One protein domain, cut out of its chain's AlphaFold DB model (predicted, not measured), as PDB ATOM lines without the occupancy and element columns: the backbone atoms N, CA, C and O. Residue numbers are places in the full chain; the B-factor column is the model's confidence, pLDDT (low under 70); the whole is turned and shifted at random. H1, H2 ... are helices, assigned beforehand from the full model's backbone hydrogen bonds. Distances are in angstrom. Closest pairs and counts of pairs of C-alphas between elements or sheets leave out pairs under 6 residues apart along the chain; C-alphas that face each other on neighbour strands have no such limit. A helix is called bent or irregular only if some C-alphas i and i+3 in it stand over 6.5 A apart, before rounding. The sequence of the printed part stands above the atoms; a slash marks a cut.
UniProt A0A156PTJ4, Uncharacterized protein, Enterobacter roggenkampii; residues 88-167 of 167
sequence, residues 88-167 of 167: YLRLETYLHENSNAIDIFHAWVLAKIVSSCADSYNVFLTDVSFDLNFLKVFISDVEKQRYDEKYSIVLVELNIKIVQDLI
ATOM      1  N   TYR A  88      23.824 -39.521  91.173       84.81
ATOM      2  CA  TYR A  88      22.495 -39.903  90.682       84.81
ATOM      3  C   TYR A  88      21.533 -40.387  91.781       84.81
ATOM      4  O   TYR A  88      20.394 -39.936  91.828       84.81
ATOM      5  N   LEU A  89      21.992 -41.231  92.713       78.62
ATOM      6  CA  LEU A  89      21.140 -41.755  93.798       78.62
ATOM      7  C   LEU A  89      20.592 -40.649  94.720       78.62
ATOM      8  O   LEU A  89      19.556 -40.812  95.360       78.62
ATOM      9  N   ARG A  90      21.267 -39.492  94.782       79.62
ATOM     10  CA  ARG A  90      20.757 -38.324  95.514       79.62
ATOM     11  C   ARG A  90      19.599 -37.668  94.774       79.62
ATOM     12  O   ARG A  90      18.700 -37.149  95.422       79.62
ATOM     13  N   LEU A  91      19.604 -37.694  93.443       77.31
ATOM     14  CA  LEU A  91      18.462 -37.227  92.670       77.31
ATOM     15  C   LEU A  91      17.289 -38.199  92.818       77.31
ATOM     16  O   LEU A  91      16.173 -37.738  92.976       77.31
ATOM     17  N   GLU A  92      17.523 -39.512  92.855       72.56
ATOM     18  CA  GLU A  92      16.458 -40.526  92.954       72.56
ATOM     19  C   GLU A  92      15.512 -40.318  94.146       72.56
ATOM     20  O   GLU A  92      14.295 -40.347  93.985       72.56
ATOM     21  N   THR A  93      16.048 -40.011  95.327       69.38
ATOM     22  CA  THR A  93      15.221 -39.690  96.507       69.38
ATOM     23  C   THR A  93      14.368 -38.437  96.304       69.38
ATOM     24  O   THR A  93      13.194 -38.430  96.657       69.38
ATOM     25  N   TYR A  94      14.915 -37.416  95.645       68.50
ATOM     26  CA  TYR A  94      14.188 -36.200  95.277       68.50
ATOM     27  C   TYR A  94      13.157 -36.436  94.150       68.50
ATOM     28  O   TYR A  94      12.121 -35.769  94.101       68.50
ATOM     29  N   LEU A  95      13.417 -37.407  93.261       64.88
ATOM     30  CA  LEU A  95      12.564 -37.750  92.121       64.88
ATOM     31  C   LEU A  95      11.209 -38.342  92.539       64.88
ATOM     32  O   LEU A  95      10.236 -38.225  91.799       64.88
ATOM     33  N   HIS A  96      11.131 -38.965  93.715       63.59
ATOM     34  CA  HIS A  96       9.892 -39.562  94.213       63.59
ATOM     35  C   HIS A  96       8.932 -38.554  94.864       63.59
ATOM     36  O   HIS A  96       7.754 -38.866  95.027       63.59
ATOM     37  N   GLU A  97       9.408 -37.357  95.218       63.88
ATOM     38  CA  GLU A  97       8.656 -36.401  96.045       63.88
ATOM     39  C   GLU A  97       8.040 -35.233  95.255       63.88
ATOM     40  O   GLU A  97       7.125 -34.579  95.751       63.88
ATOM     41  N   ASN A  98       8.491 -34.971  94.020       66.94
ATOM     42  CA  ASN A  98       8.111 -33.778  93.253       66.94
ATOM     43  C   ASN A  98       7.556 -34.125  91.865       66.94
ATOM     44  O   ASN A  98       8.123 -34.946  91.151       66.94
ATOM     45  N   SER A  99       6.497 -33.441  91.415       69.94
ATOM     46  CA  SER A  99       5.899 -33.671  90.085       69.94
ATOM     47  C   SER A  99       6.842 -33.352  88.919       69.94
ATOM     48  O   SER A  99       6.719 -33.947  87.854       69.94
ATOM     49  N   ASN A 100       7.804 -32.447  89.130       77.19
ATOM     50  CA  ASN A 100       8.742 -31.964  88.104       77.19
ATOM     51  C   ASN A 100      10.094 -32.699  88.148       77.19
ATOM     52  O   ASN A 100      11.065 -32.302  87.509       77.19
ATOM     53  N   ALA A 101      10.163 -33.769  88.936       80.94
ATOM     54  CA  ALA A 101      11.323 -34.615  89.149       80.94
ATOM     55  C   ALA A 101      12.041 -35.008  87.845       80.94
ATOM     56  O   ALA A 101      13.242 -34.781  87.684       80.94
ATOM     57  N   ILE A 102      11.291 -35.576  86.901       85.31
ATOM     58  CA  ILE A 102      11.833 -36.107  85.646       85.31
ATOM     59  C   ILE A 102      12.482 -34.994  84.813       85.31
ATOM     60  O   ILE A 102      13.585 -35.181  84.298       85.31
ATOM     61  N   ASP A 103      11.844 -33.827  84.731       89.25
ATOM     62  CA  ASP A 103      12.359 -32.686  83.970       89.25
ATOM     63  C   ASP A 103      13.661 -32.156  84.572       89.25
ATOM     64  O   ASP A 103      14.618 -31.888  83.847       89.25
ATOM     65  N   ILE A 104      13.745 -32.096  85.906       90.50
ATOM     66  CA  ILE A 104      14.971 -31.711  86.618       90.50
ATOM     67  C   ILE A 104      16.095 -32.704  86.320       90.50
ATOM     68  O   ILE A 104      17.227 -32.290  86.070       90.50
ATOM     69  N   PHE A 105      15.805 -34.007  86.307       90.19
ATOM     70  CA  PHE A 105      16.804 -35.021  85.975       90.19
ATOM     71  C   PHE A 105      17.290 -34.911  84.528       90.19
ATOM     72  O   PHE A 105      18.498 -34.938  84.290       90.19
ATOM     73  N   HIS A 106      16.385 -34.738  83.565       92.00
ATOM     74  CA  HIS A 106      16.768 -34.541  82.169       92.00
ATOM     75  C   HIS A 106      17.613 -33.278  81.989       92.00
ATOM     76  O   HIS A 106      18.695 -33.346  81.402       92.00
ATOM     77  N   ALA A 107      17.174 -32.154  82.560       94.44
ATOM     78  CA  ALA A 107      17.922 -30.904  82.548       94.44
ATOM     79  C   ALA A 107      19.304 -31.070  83.198       94.44
ATOM     80  O   ALA A 107      20.298 -30.589  82.663       94.44
ATOM     81  N   TRP A 108      19.406 -31.810  84.305       95.00
ATOM     82  CA  TRP A 108      20.674 -32.115  84.971       95.00
ATOM     83  C   TRP A 108      21.624 -32.942  84.098       95.00
ATOM     84  O   TRP A 108      22.808 -32.616  84.003       95.00
ATOM     85  N   VAL A 109      21.129 -33.979  83.413       95.12
ATOM     86  CA  VAL A 109      21.943 -34.775  82.478       95.12
ATOM     87  C   VAL A 109      22.470 -33.900  81.341       95.12
ATOM     88  O   VAL A 109      23.675 -33.902  81.076       95.12
ATOM     89  N   LEU A 110      21.592 -33.123  80.702       96.31
ATOM     90  CA  LEU A 110      21.963 -32.219  79.614       96.31
ATOM     91  C   LEU A 110      22.955 -31.148  80.083       96.31
ATOM     92  O   LEU A 110      23.952 -30.894  79.408       96.31
ATOM     93  N   ALA A 111      22.747 -30.584  81.273       96.50
ATOM     94  CA  ALA A 111      23.630 -29.583  81.858       96.50
ATOM     95  C   ALA A 111      25.050 -30.129  82.046       96.50
ATOM     96  O   ALA A 111      26.029 -29.443  81.748       96.50
ATOM     97  N   LYS A 112      25.180 -31.386  82.490       96.56
ATOM     98  CA  LYS A 112      26.485 -32.041  82.655       96.56
ATOM     99  C   LYS A 112      27.178 -32.320  81.326       96.56
ATOM    100  O   LYS A 112      28.401 -32.203  81.268       96.56
ATOM    101  N   ILE A 113      26.427 -32.641  80.268       96.00
ATOM    102  CA  ILE A 113      26.978 -32.760  78.908       96.00
ATOM    103  C   ILE A 113      27.539 -31.408  78.462       96.00
ATOM    104  O   ILE A 113      28.719 -31.325  78.129       96.00
ATOM    105  N   VAL A 114      26.734 -30.344  78.537       96.06
ATOM    106  CA  VAL A 114      27.140 -28.989  78.131       96.06
ATOM    107  C   VAL A 114      28.344 -28.497  78.931       96.06
ATOM    108  O   VAL A 114      29.300 -27.993  78.345       96.06
ATOM    109  N   SER A 115      28.353 -28.694  80.255       95.81
ATOM    110  CA  SER A 115      29.512 -28.341  81.086       95.81
ATOM    111  C   SER A 115      30.765 -29.103  80.651       95.81
ATOM    112  O   SER A 115      31.835 -28.508  80.582       95.81
ATOM    113  N   SER A 116      30.646 -30.393  80.313       94.50
ATOM    114  CA  SER A 116      31.777 -31.201  79.838       94.50
ATOM    115  C   SER A 116      32.296 -30.727  78.474       94.50
ATOM    116  O   SER A 116      33.512 -30.671  78.277       94.50
ATOM    117  N   CYS A 117      31.404 -30.323  77.561       94.38
ATOM    118  CA  CYS A 117      31.776 -29.715  76.279       94.38
ATOM    119  C   CYS A 117      32.544 -28.402  76.478       94.38
ATOM    120  O   CYS A 117      33.612 -28.222  75.890       94.38
ATOM    121  N   ALA A 118      32.049 -27.519  77.347       94.25
ATOM    122  CA  ALA A 118      32.709 -26.255  77.653       94.25
ATOM    123  C   ALA A 118      34.090 -26.471  78.286       94.25
ATOM    124  O   ALA A 118      35.080 -25.916  77.813       94.25
ATOM    125  N   ASP A 119      34.180 -27.335  79.298       92.50
ATOM    126  CA  ASP A 119      35.428 -27.587  80.024       92.50
ATOM    127  C   ASP A 119      36.469 -28.336  79.167       92.50
ATOM    128  O   ASP A 119      37.672 -28.130  79.325       92.50
ATOM    129  N   SER A 120      36.030 -29.212  78.252       91.56
ATOM    130  CA  SER A 120      36.939 -30.026  77.428       91.56
ATOM    131  C   SER A 120      37.340 -29.369  76.109       91.56
ATOM    132  O   SER A 120      38.453 -29.618  75.645       91.56
ATOM    133  N   TYR A 121      36.449 -28.581  75.504       92.38
ATOM    134  CA  TYR A 121      36.587 -28.099  74.125       92.38
ATOM    135  C   TYR A 121      36.334 -26.595  73.960       92.38
ATOM    136  O   TYR A 121      36.435 -26.097  72.842       92.38
ATOM    137  N   ASN A 122      36.051 -25.859  75.042       92.56
ATOM    138  CA  ASN A 122      35.788 -24.417  75.010       92.56
ATOM    139  C   ASN A 122      34.621 -24.039  74.073       92.56
ATOM    140  O   ASN A 122      34.678 -23.032  73.365       92.56
ATOM    141  N   VAL A 123      33.578 -24.878  74.054       91.31
ATOM    142  CA  VAL A 123      32.345 -24.673  73.280       91.31
ATOM    143  C   VAL A 123      31.211 -24.295  74.232       91.31
ATOM    144  O   VAL A 123      31.030 -24.932  75.270       91.31
ATOM    145  N   PHE A 124      30.444 -23.265  73.883       91.94
ATOM    146  CA  PHE A 124      29.413 -22.681  74.740       91.94
ATOM    147  C   PHE A 124      28.077 -22.588  74.007       91.94
ATOM    148  O   PHE A 124      28.042 -22.463  72.785       91.94
ATOM    149  N   LEU A 125      26.984 -22.611  74.769       91.44
ATOM    150  CA  LEU A 125      25.655 -22.311  74.243       91.44
ATOM    151  C   LEU A 125      25.552 -20.818  73.906       91.44
ATOM    152  O   LEU A 125      26.020 -19.980  74.675       91.44
ATOM    153  N   THR A 126      24.931 -20.497  72.771       85.88
ATOM    154  CA  THR A 126      24.775 -19.114  72.284       85.88
ATOM    155  C   THR A 126      23.356 -18.574  72.422       85.88
ATOM    156  O   THR A 126      23.190 -17.376  72.625       85.88
ATOM    157  N   ASP A 127      22.346 -19.443  72.363       87.00
ATOM    158  CA  ASP A 127      20.928 -19.065  72.277       87.00
ATOM    159  C   ASP A 127      20.147 -19.458  73.539       87.00
ATOM    160  O   ASP A 127      19.080 -20.067  73.472       87.00
ATOM    161  N   VAL A 128      20.715 -19.143  74.703       92.88
ATOM    162  CA  VAL A 128      20.109 -19.386  76.020       92.88
ATOM    163  C   VAL A 128      20.255 -18.159  76.910       92.88
ATOM    164  O   VAL A 128      21.192 -17.372  76.764       92.88
ATOM    165  N   SER A 129      19.345 -17.995  77.862       94.44
ATOM    166  CA  SER A 129      19.314 -16.844  78.760       94.44
ATOM    167  C   SER A 129      20.131 -17.045  80.048       94.44
ATOM    168  O   SER A 129      19.982 -16.278  81.003       94.44
ATOM    169  N   PHE A 130      20.966 -18.083  80.113       94.69
ATOM    170  CA  PHE A 130      21.837 -18.392  81.246       94.69
ATOM    171  C   PHE A 130      23.272 -18.650  80.782       94.69
ATOM    172  O   PHE A 130      23.512 -19.104  79.668       94.69
ATOM    173  N   ASP A 131      24.245 -18.380  81.652       94.50
ATOM    174  CA  ASP A 131      25.655 -18.626  81.363       94.50
ATOM    175  C   ASP A 131      26.140 -19.978  81.923       94.50
ATOM    176  O   ASP A 131      25.430 -20.707  82.626       94.50
ATOM    177  N   LEU A 132      27.393 -20.325  81.616       94.38
ATOM    178  CA  LEU A 132      28.011 -21.556  82.111       94.38
ATOM    179  C   LEU A 132      28.090 -21.593  83.647       94.38
ATOM    180  O   LEU A 132      27.989 -22.666  84.240       94.38
ATOM    181  N   ASN A 133      28.275 -20.444  84.301       95.88
ATOM    182  CA  ASN A 133      28.355 -20.384  85.758       95.88
ATOM    183  C   ASN A 133      27.011 -20.744  86.386       95.88
ATOM    184  O   ASN A 133      26.961 -21.578  87.289       95.88
ATOM    185  N   PHE A 134      25.924 -20.178  85.868       96.69
ATOM    186  CA  PHE A 134      24.567 -20.507  86.272       96.69
ATOM    187  C   PHE A 134      24.290 -22.003  86.107       96.69
ATOM    188  O   PHE A 134      23.787 -22.644  87.030       96.69
ATOM    189  N   LEU A 135      24.708 -22.584  84.978       96.31
ATOM    190  CA  LEU A 135      24.564 -24.013  84.711       96.31
ATOM    191  C   LEU A 135      25.355 -24.885  85.704       96.31
ATOM    192  O   LEU A 135      24.839 -25.883  86.206       96.31
ATOM    193  N   LYS A 136      26.592 -24.501  86.044       95.88
ATOM    194  CA  LYS A 136      27.414 -25.204  87.047       95.88
ATOM    195  C   LYS A 136      26.811 -25.120  88.450       95.88
ATOM    196  O   LYS A 136      26.838 -26.102  89.194       95.88
ATOM    197  N   VAL A 137      26.241 -23.970  88.805       96.62
ATOM    198  CA  VAL A 137      25.545 -23.777  90.082       96.62
ATOM    199  C   VAL A 137      24.274 -24.633  90.134       96.62
ATOM    200  O   VAL A 137      24.077 -25.336  91.124       96.62
ATOM    201  N   PHE A 138      23.491 -24.681  89.050       95.81
ATOM    202  CA  PHE A 138      22.351 -25.593  88.907       95.81
ATOM    203  C   PHE A 138      22.750 -27.056  89.147       95.81
ATOM    204  O   PHE A 138      22.144 -27.721  89.985       95.81
ATOM    205  N   ILE A 139      23.808 -27.546  88.485       94.88
ATOM    206  CA  ILE A 139      24.303 -28.923  88.671       94.88
ATOM    207  C   ILE A 139      24.632 -29.185  90.147       94.88
ATOM    208  O   ILE A 139      24.166 -30.172  90.714       94.88
ATOM    209  N   SER A 140      25.403 -28.292  90.775       93.94
ATOM    210  CA  SER A 140      25.794 -28.411  92.187       93.94
ATOM    211  C   SER A 140      24.585 -28.450  93.123       93.94
ATOM    212  O   SER A 140      24.568 -29.228  94.077       93.94
ATOM    213  N   ASP A 141      23.600 -27.585  92.899       92.81
ATOM    214  CA  ASP A 141      22.445 -27.460  93.782       92.81
ATOM    215  C   ASP A 141      21.501 -28.653  93.646       92.81
ATOM    216  O   ASP A 141      21.065 -29.199  94.661       92.81
ATOM    217  N   VAL A 142      21.275 -29.141  92.425       91.06
ATOM    218  CA  VAL A 142      20.511 -30.373  92.187       91.06
ATOM    219  C   VAL A 142      21.182 -31.579  92.854       91.06
ATOM    220  O   VAL A 142      20.519 -32.343  93.553       91.06
ATOM    221  N   GLU A 143      22.508 -31.725  92.749       90.62
ATOM    222  CA  GLU A 143      23.253 -32.816  93.408       90.62
ATOM    223  C   GLU A 143      23.239 -32.739  94.947       90.62
ATOM    224  O   GLU A 143      23.565 -33.720  95.632       90.62
ATOM    225  N   LYS A 144      22.869 -31.577  95.497       89.56
ATOM    226  CA  LYS A 144      22.698 -31.317  96.933       89.56
ATOM    227  C   LYS A 144      21.227 -31.254  97.351       89.56
ATOM    228  O   LYS A 144      20.973 -30.880  98.492       89.56
ATOM    229  N   GLN A 145      20.293 -31.596  96.457       87.25
ATOM    230  CA  GLN A 145      18.843 -31.549  96.695       87.25
ATOM    231  C   GLN A 145      18.336 -30.149  97.093       87.25
ATOM    232  O   GLN A 145      17.387 -30.005  97.857       87.25
ATOM    233  N   ARG A 146      18.982 -29.095  96.582       88.12
ATOM    234  CA  ARG A 146      18.652 -27.683  96.834       88.12
ATOM    235  C   ARG A 146      18.111 -27.004  95.578       88.12
ATOM    236  O   ARG A 146      18.586 -25.944  95.184       88.12
ATOM    237  N   TYR A 147      17.157 -27.654  94.917       86.50
ATOM    238  CA  TYR A 147      16.504 -27.075  93.747       86.50
ATOM    239  C   TYR A 147      15.729 -25.802  94.122       86.50
ATOM    240  O   TYR A 147      15.130 -25.722  95.193       86.50
ATOM    241  N   ASP A 148      15.743 -24.827  93.216       89.12
ATOM    242  CA  ASP A 148      15.128 -23.510  93.363       89.12
ATOM    243  C   ASP A 148      14.409 -23.135  92.058       89.12
ATOM    244  O   ASP A 148      14.865 -23.489  90.966       89.12
ATOM    245  N   GLU A 149      13.294 -22.408  92.154       88.75
ATOM    246  CA  GLU A 149      12.474 -22.015  91.001       88.75
ATOM    247  C   GLU A 149      13.229 -21.175  89.967       88.75
ATOM    248  O   GLU A 149      12.886 -21.216  88.782       88.75
ATOM    249  N   LYS A 150      14.302 -20.476  90.361       92.88
ATOM    250  CA  LYS A 150      15.167 -19.744  89.424       92.88
ATOM    251  C   LYS A 150      15.745 -20.642  88.323       92.88
ATOM    252  O   LYS A 150      16.073 -20.148  87.250       92.88
ATOM    253  N   TYR A 151      15.863 -21.952  88.564       94.44
ATOM    254  CA  TYR A 151      16.368 -22.919  87.587       94.44
ATOM    255  C   TYR A 151      15.333 -23.350  86.546       94.44
ATOM    256  O   TYR A 151      15.697 -24.042  85.598       94.44
ATOM    257  N   SER A 152      14.078 -22.910  86.666       92.12
ATOM    258  CA  SER A 152      13.023 -23.173  85.676       92.12
ATOM    259  C   SER A 152      13.441 -22.805  84.249       92.12
ATOM    260  O   SER A 152      13.110 -23.528  83.314       92.12
ATOM    261  N   ILE A 153      14.248 -21.755  84.083       95.31
ATOM    262  CA  ILE A 153      14.805 -21.353  82.788       95.31
ATOM    263  C   ILE A 153      15.646 -22.459  82.130       95.31
ATOM    264  O   ILE A 153      15.536 -22.684  80.930       95.31
ATOM    265  N   VAL A 154      16.423 -23.215  82.915       95.69
ATOM    266  CA  VAL A 154      17.236 -24.328  82.403       95.69
ATOM    267  C   VAL A 154      16.329 -25.461  81.953       95.69
ATOM    268  O   VAL A 154      16.570 -26.036  80.904       95.69
ATOM    269  N   LEU A 155      15.260 -25.757  82.695       93.50
ATOM    270  CA  LEU A 155      14.301 -26.801  82.319       93.50
ATOM    271  C   LEU A 155      13.552 -26.458  81.022       93.50
ATOM    272  O   LEU A 155      13.228 -27.355  80.249       93.50
ATOM    273  N   VAL A 156      13.260 -25.174  80.796       93.44
ATOM    274  CA  VAL A 156      12.514 -24.703  79.621       93.44
ATOM    275  C   VAL A 156      13.406 -24.616  78.386       93.44
ATOM    276  O   VAL A 156      13.014 -25.063  77.308       93.44
ATOM    277  N   GLU A 157      14.592 -24.028  78.521       95.25
ATOM    278  CA  GLU A 157      15.455 -23.753  77.375       95.25
ATOM    279  C   GLU A 157      16.372 -24.934  77.046       95.25
ATOM    280  O   GLU A 157      16.555 -25.242  75.870       95.25
ATOM    281  N   LEU A 158      16.919 -25.646  78.039       95.44
ATOM    282  CA  LEU A 158      17.883 -26.716  77.791       95.44
ATOM    283  C   LEU A 158      17.188 -28.001  77.332       95.44
ATOM    284  O   LEU A 158      16.603 -28.744  78.117       95.44
ATOM    285  N   ASN A 159      17.317 -28.305  76.044       93.75
ATOM    286  CA  ASN A 159      16.714 -29.480  75.427       93.75
ATOM    287  C   ASN A 159      17.718 -30.254  74.561       93.75
ATOM    288  O   ASN A 159      18.815 -29.784  74.260       93.75
ATOM    289  N   ILE A 160      17.320 -31.460  74.148       93.44
ATOM    290  CA  ILE A 160      18.172 -32.378  73.379       93.44
ATOM    291  C   ILE A 160      18.685 -31.730  72.090       93.44
ATOM    292  O   ILE A 160      19.847 -31.924  71.755       93.44
ATOM    293  N   LYS A 161      17.853 -30.953  71.388       93.19
ATOM    294  CA  LYS A 161      18.227 -30.344  70.108       93.19
ATOM    295  C   LYS A 161      19.374 -29.347  70.282       93.19
ATOM    296  O   LYS A 161      20.367 -29.452  69.581       93.19
ATOM    297  N   ILE A 162      19.275 -28.455  71.265       92.69
ATOM    298  CA  ILE A 162      20.330 -27.468  71.546       92.69
ATOM    299  C   ILE A 162      21.651 -28.152  71.922       92.69
ATOM    300  O   ILE A 162      22.719 -27.719  71.504       92.69
ATOM    301  N   VAL A 163      21.591 -29.243  72.690       92.62
ATOM    302  CA  VAL A 163      22.797 -30.005  73.055       92.62
ATOM    303  C   VAL A 163      23.358 -30.791  71.867       92.62
ATOM    304  O   VAL A 163      24.569 -30.953  71.779       92.62
ATOM    305  N   GLN A 164      22.513 -31.265  70.949       91.75
ATOM    306  CA  GLN A 164      22.954 -31.902  69.705       91.75
ATOM    307  C   GLN A 164      23.627 -30.910  68.761       91.75
ATOM    308  O   GLN A 164      24.657 -31.245  68.200       91.75
ATOM    309  N   ASP A 165      23.099 -29.692  68.632       90.69
ATOM    310  CA  ASP A 165      23.693 -28.644  67.792       90.69
ATOM    311  C   ASP A 165      25.079 -28.189  68.318       90.69
ATOM    312  O   ASP A 165      25.849 -27.563  67.588       90.69
ATOM    313  N   LEU A 166      25.413 -28.522  69.573       89.12
ATOM    314  CA  LEU A 166      26.703 -28.242  70.213       89.12
ATOM    315  C   LEU A 166      27.805 -29.276  69.890       89.12
ATOM    316  O   LEU A 166      28.983 -28.956  70.068       89.12
ATOM    317  N   ILE A 167      27.444 -30.510  69.506       84.88
ATOM    318  CA  ILE A 167      28.351 -31.675  69.365       84.88
ATOM    319  C   ILE A 167      28.511 -32.055  67.893       84.88
ATOM    320  O   ILE A 167      29.678 -32.207  67.465       84.88
TER     321      ILE A 167
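What this domain is: This is residues 88 to 167 of the 167 residues of an uncharacterized protein of Enterobacter roggenkampii (UniProt A0A156PTJ4). One long helix, H2, runs through the domain as its core, and four shorter helices pack on it: H3 crosses it steeply, H4 lies across it, H5 runs beside it, and H1 turns back at its first end in a splayed helical hairpin. The 80 printed residues hold five named helices, H1 to H5 in chain order, and no named strand; the class is all helix. The whole is compact, with a radius of gyration of the C-alphas of 12.2 A, yet elongated, spanning 35 by 21 by 19 A.

Where its parts are: H2, residues 101 to 121, is 30.1 A long, from C-alpha 101 at (11.323, -34.615, 89.149) to C-alpha 121 at (36.587, -28.099, 74.125). H3, residues 132 to 143, measures 16.6 A, and H4, residues 149 to 157, 14.1 A. H4 is irregular, but only just: C-alphas 150 and 153 are 6.8 A apart. H1, residues 88 to 95, measures 10.3 A and begins at C-alpha 88 (22.495, -39.903, 90.682). H5, residues 160 to 165, measures 8.7 A.

How they stand to each other: H2 is the hub, touching the four other helices. H3 touches it at a steep tilt of 45 degrees, opposite ways; the closest C-alphas, of Trp 108 and Ile 139, are 6.1 A apart. With residues 103 to 107 alone H2 touches H4, only just about perpendicular at 71 degrees, closest at the C-alphas of Ala 107 and Leu 155, 5.5 A. With residues 110 to 114 alone it touches H5, at a shallow tilt of 15 degrees, the same way; the closest C-alphas, of Val 114 and Val 163, are 6.8 A apart. H1 and H2 form a hairpin at a tilt of 33 degrees, only just shallow, closest at the C-alphas of Leu 95 and Ala 101, 4.5 A. H1 and H4 are apart. Every O i to N i+4 pair is within hydrogen-bond range in H2, H3 and H5, against 2 of 4 in H1 and 3 of 5 in H4.

The domain as a whole: The two C-alphas farthest apart, of Glu 97 and Tyr 121, are 36.5 A apart. The printed part has no cut and no long link. The model's pLDDT is under 70 at residues 93 to 99.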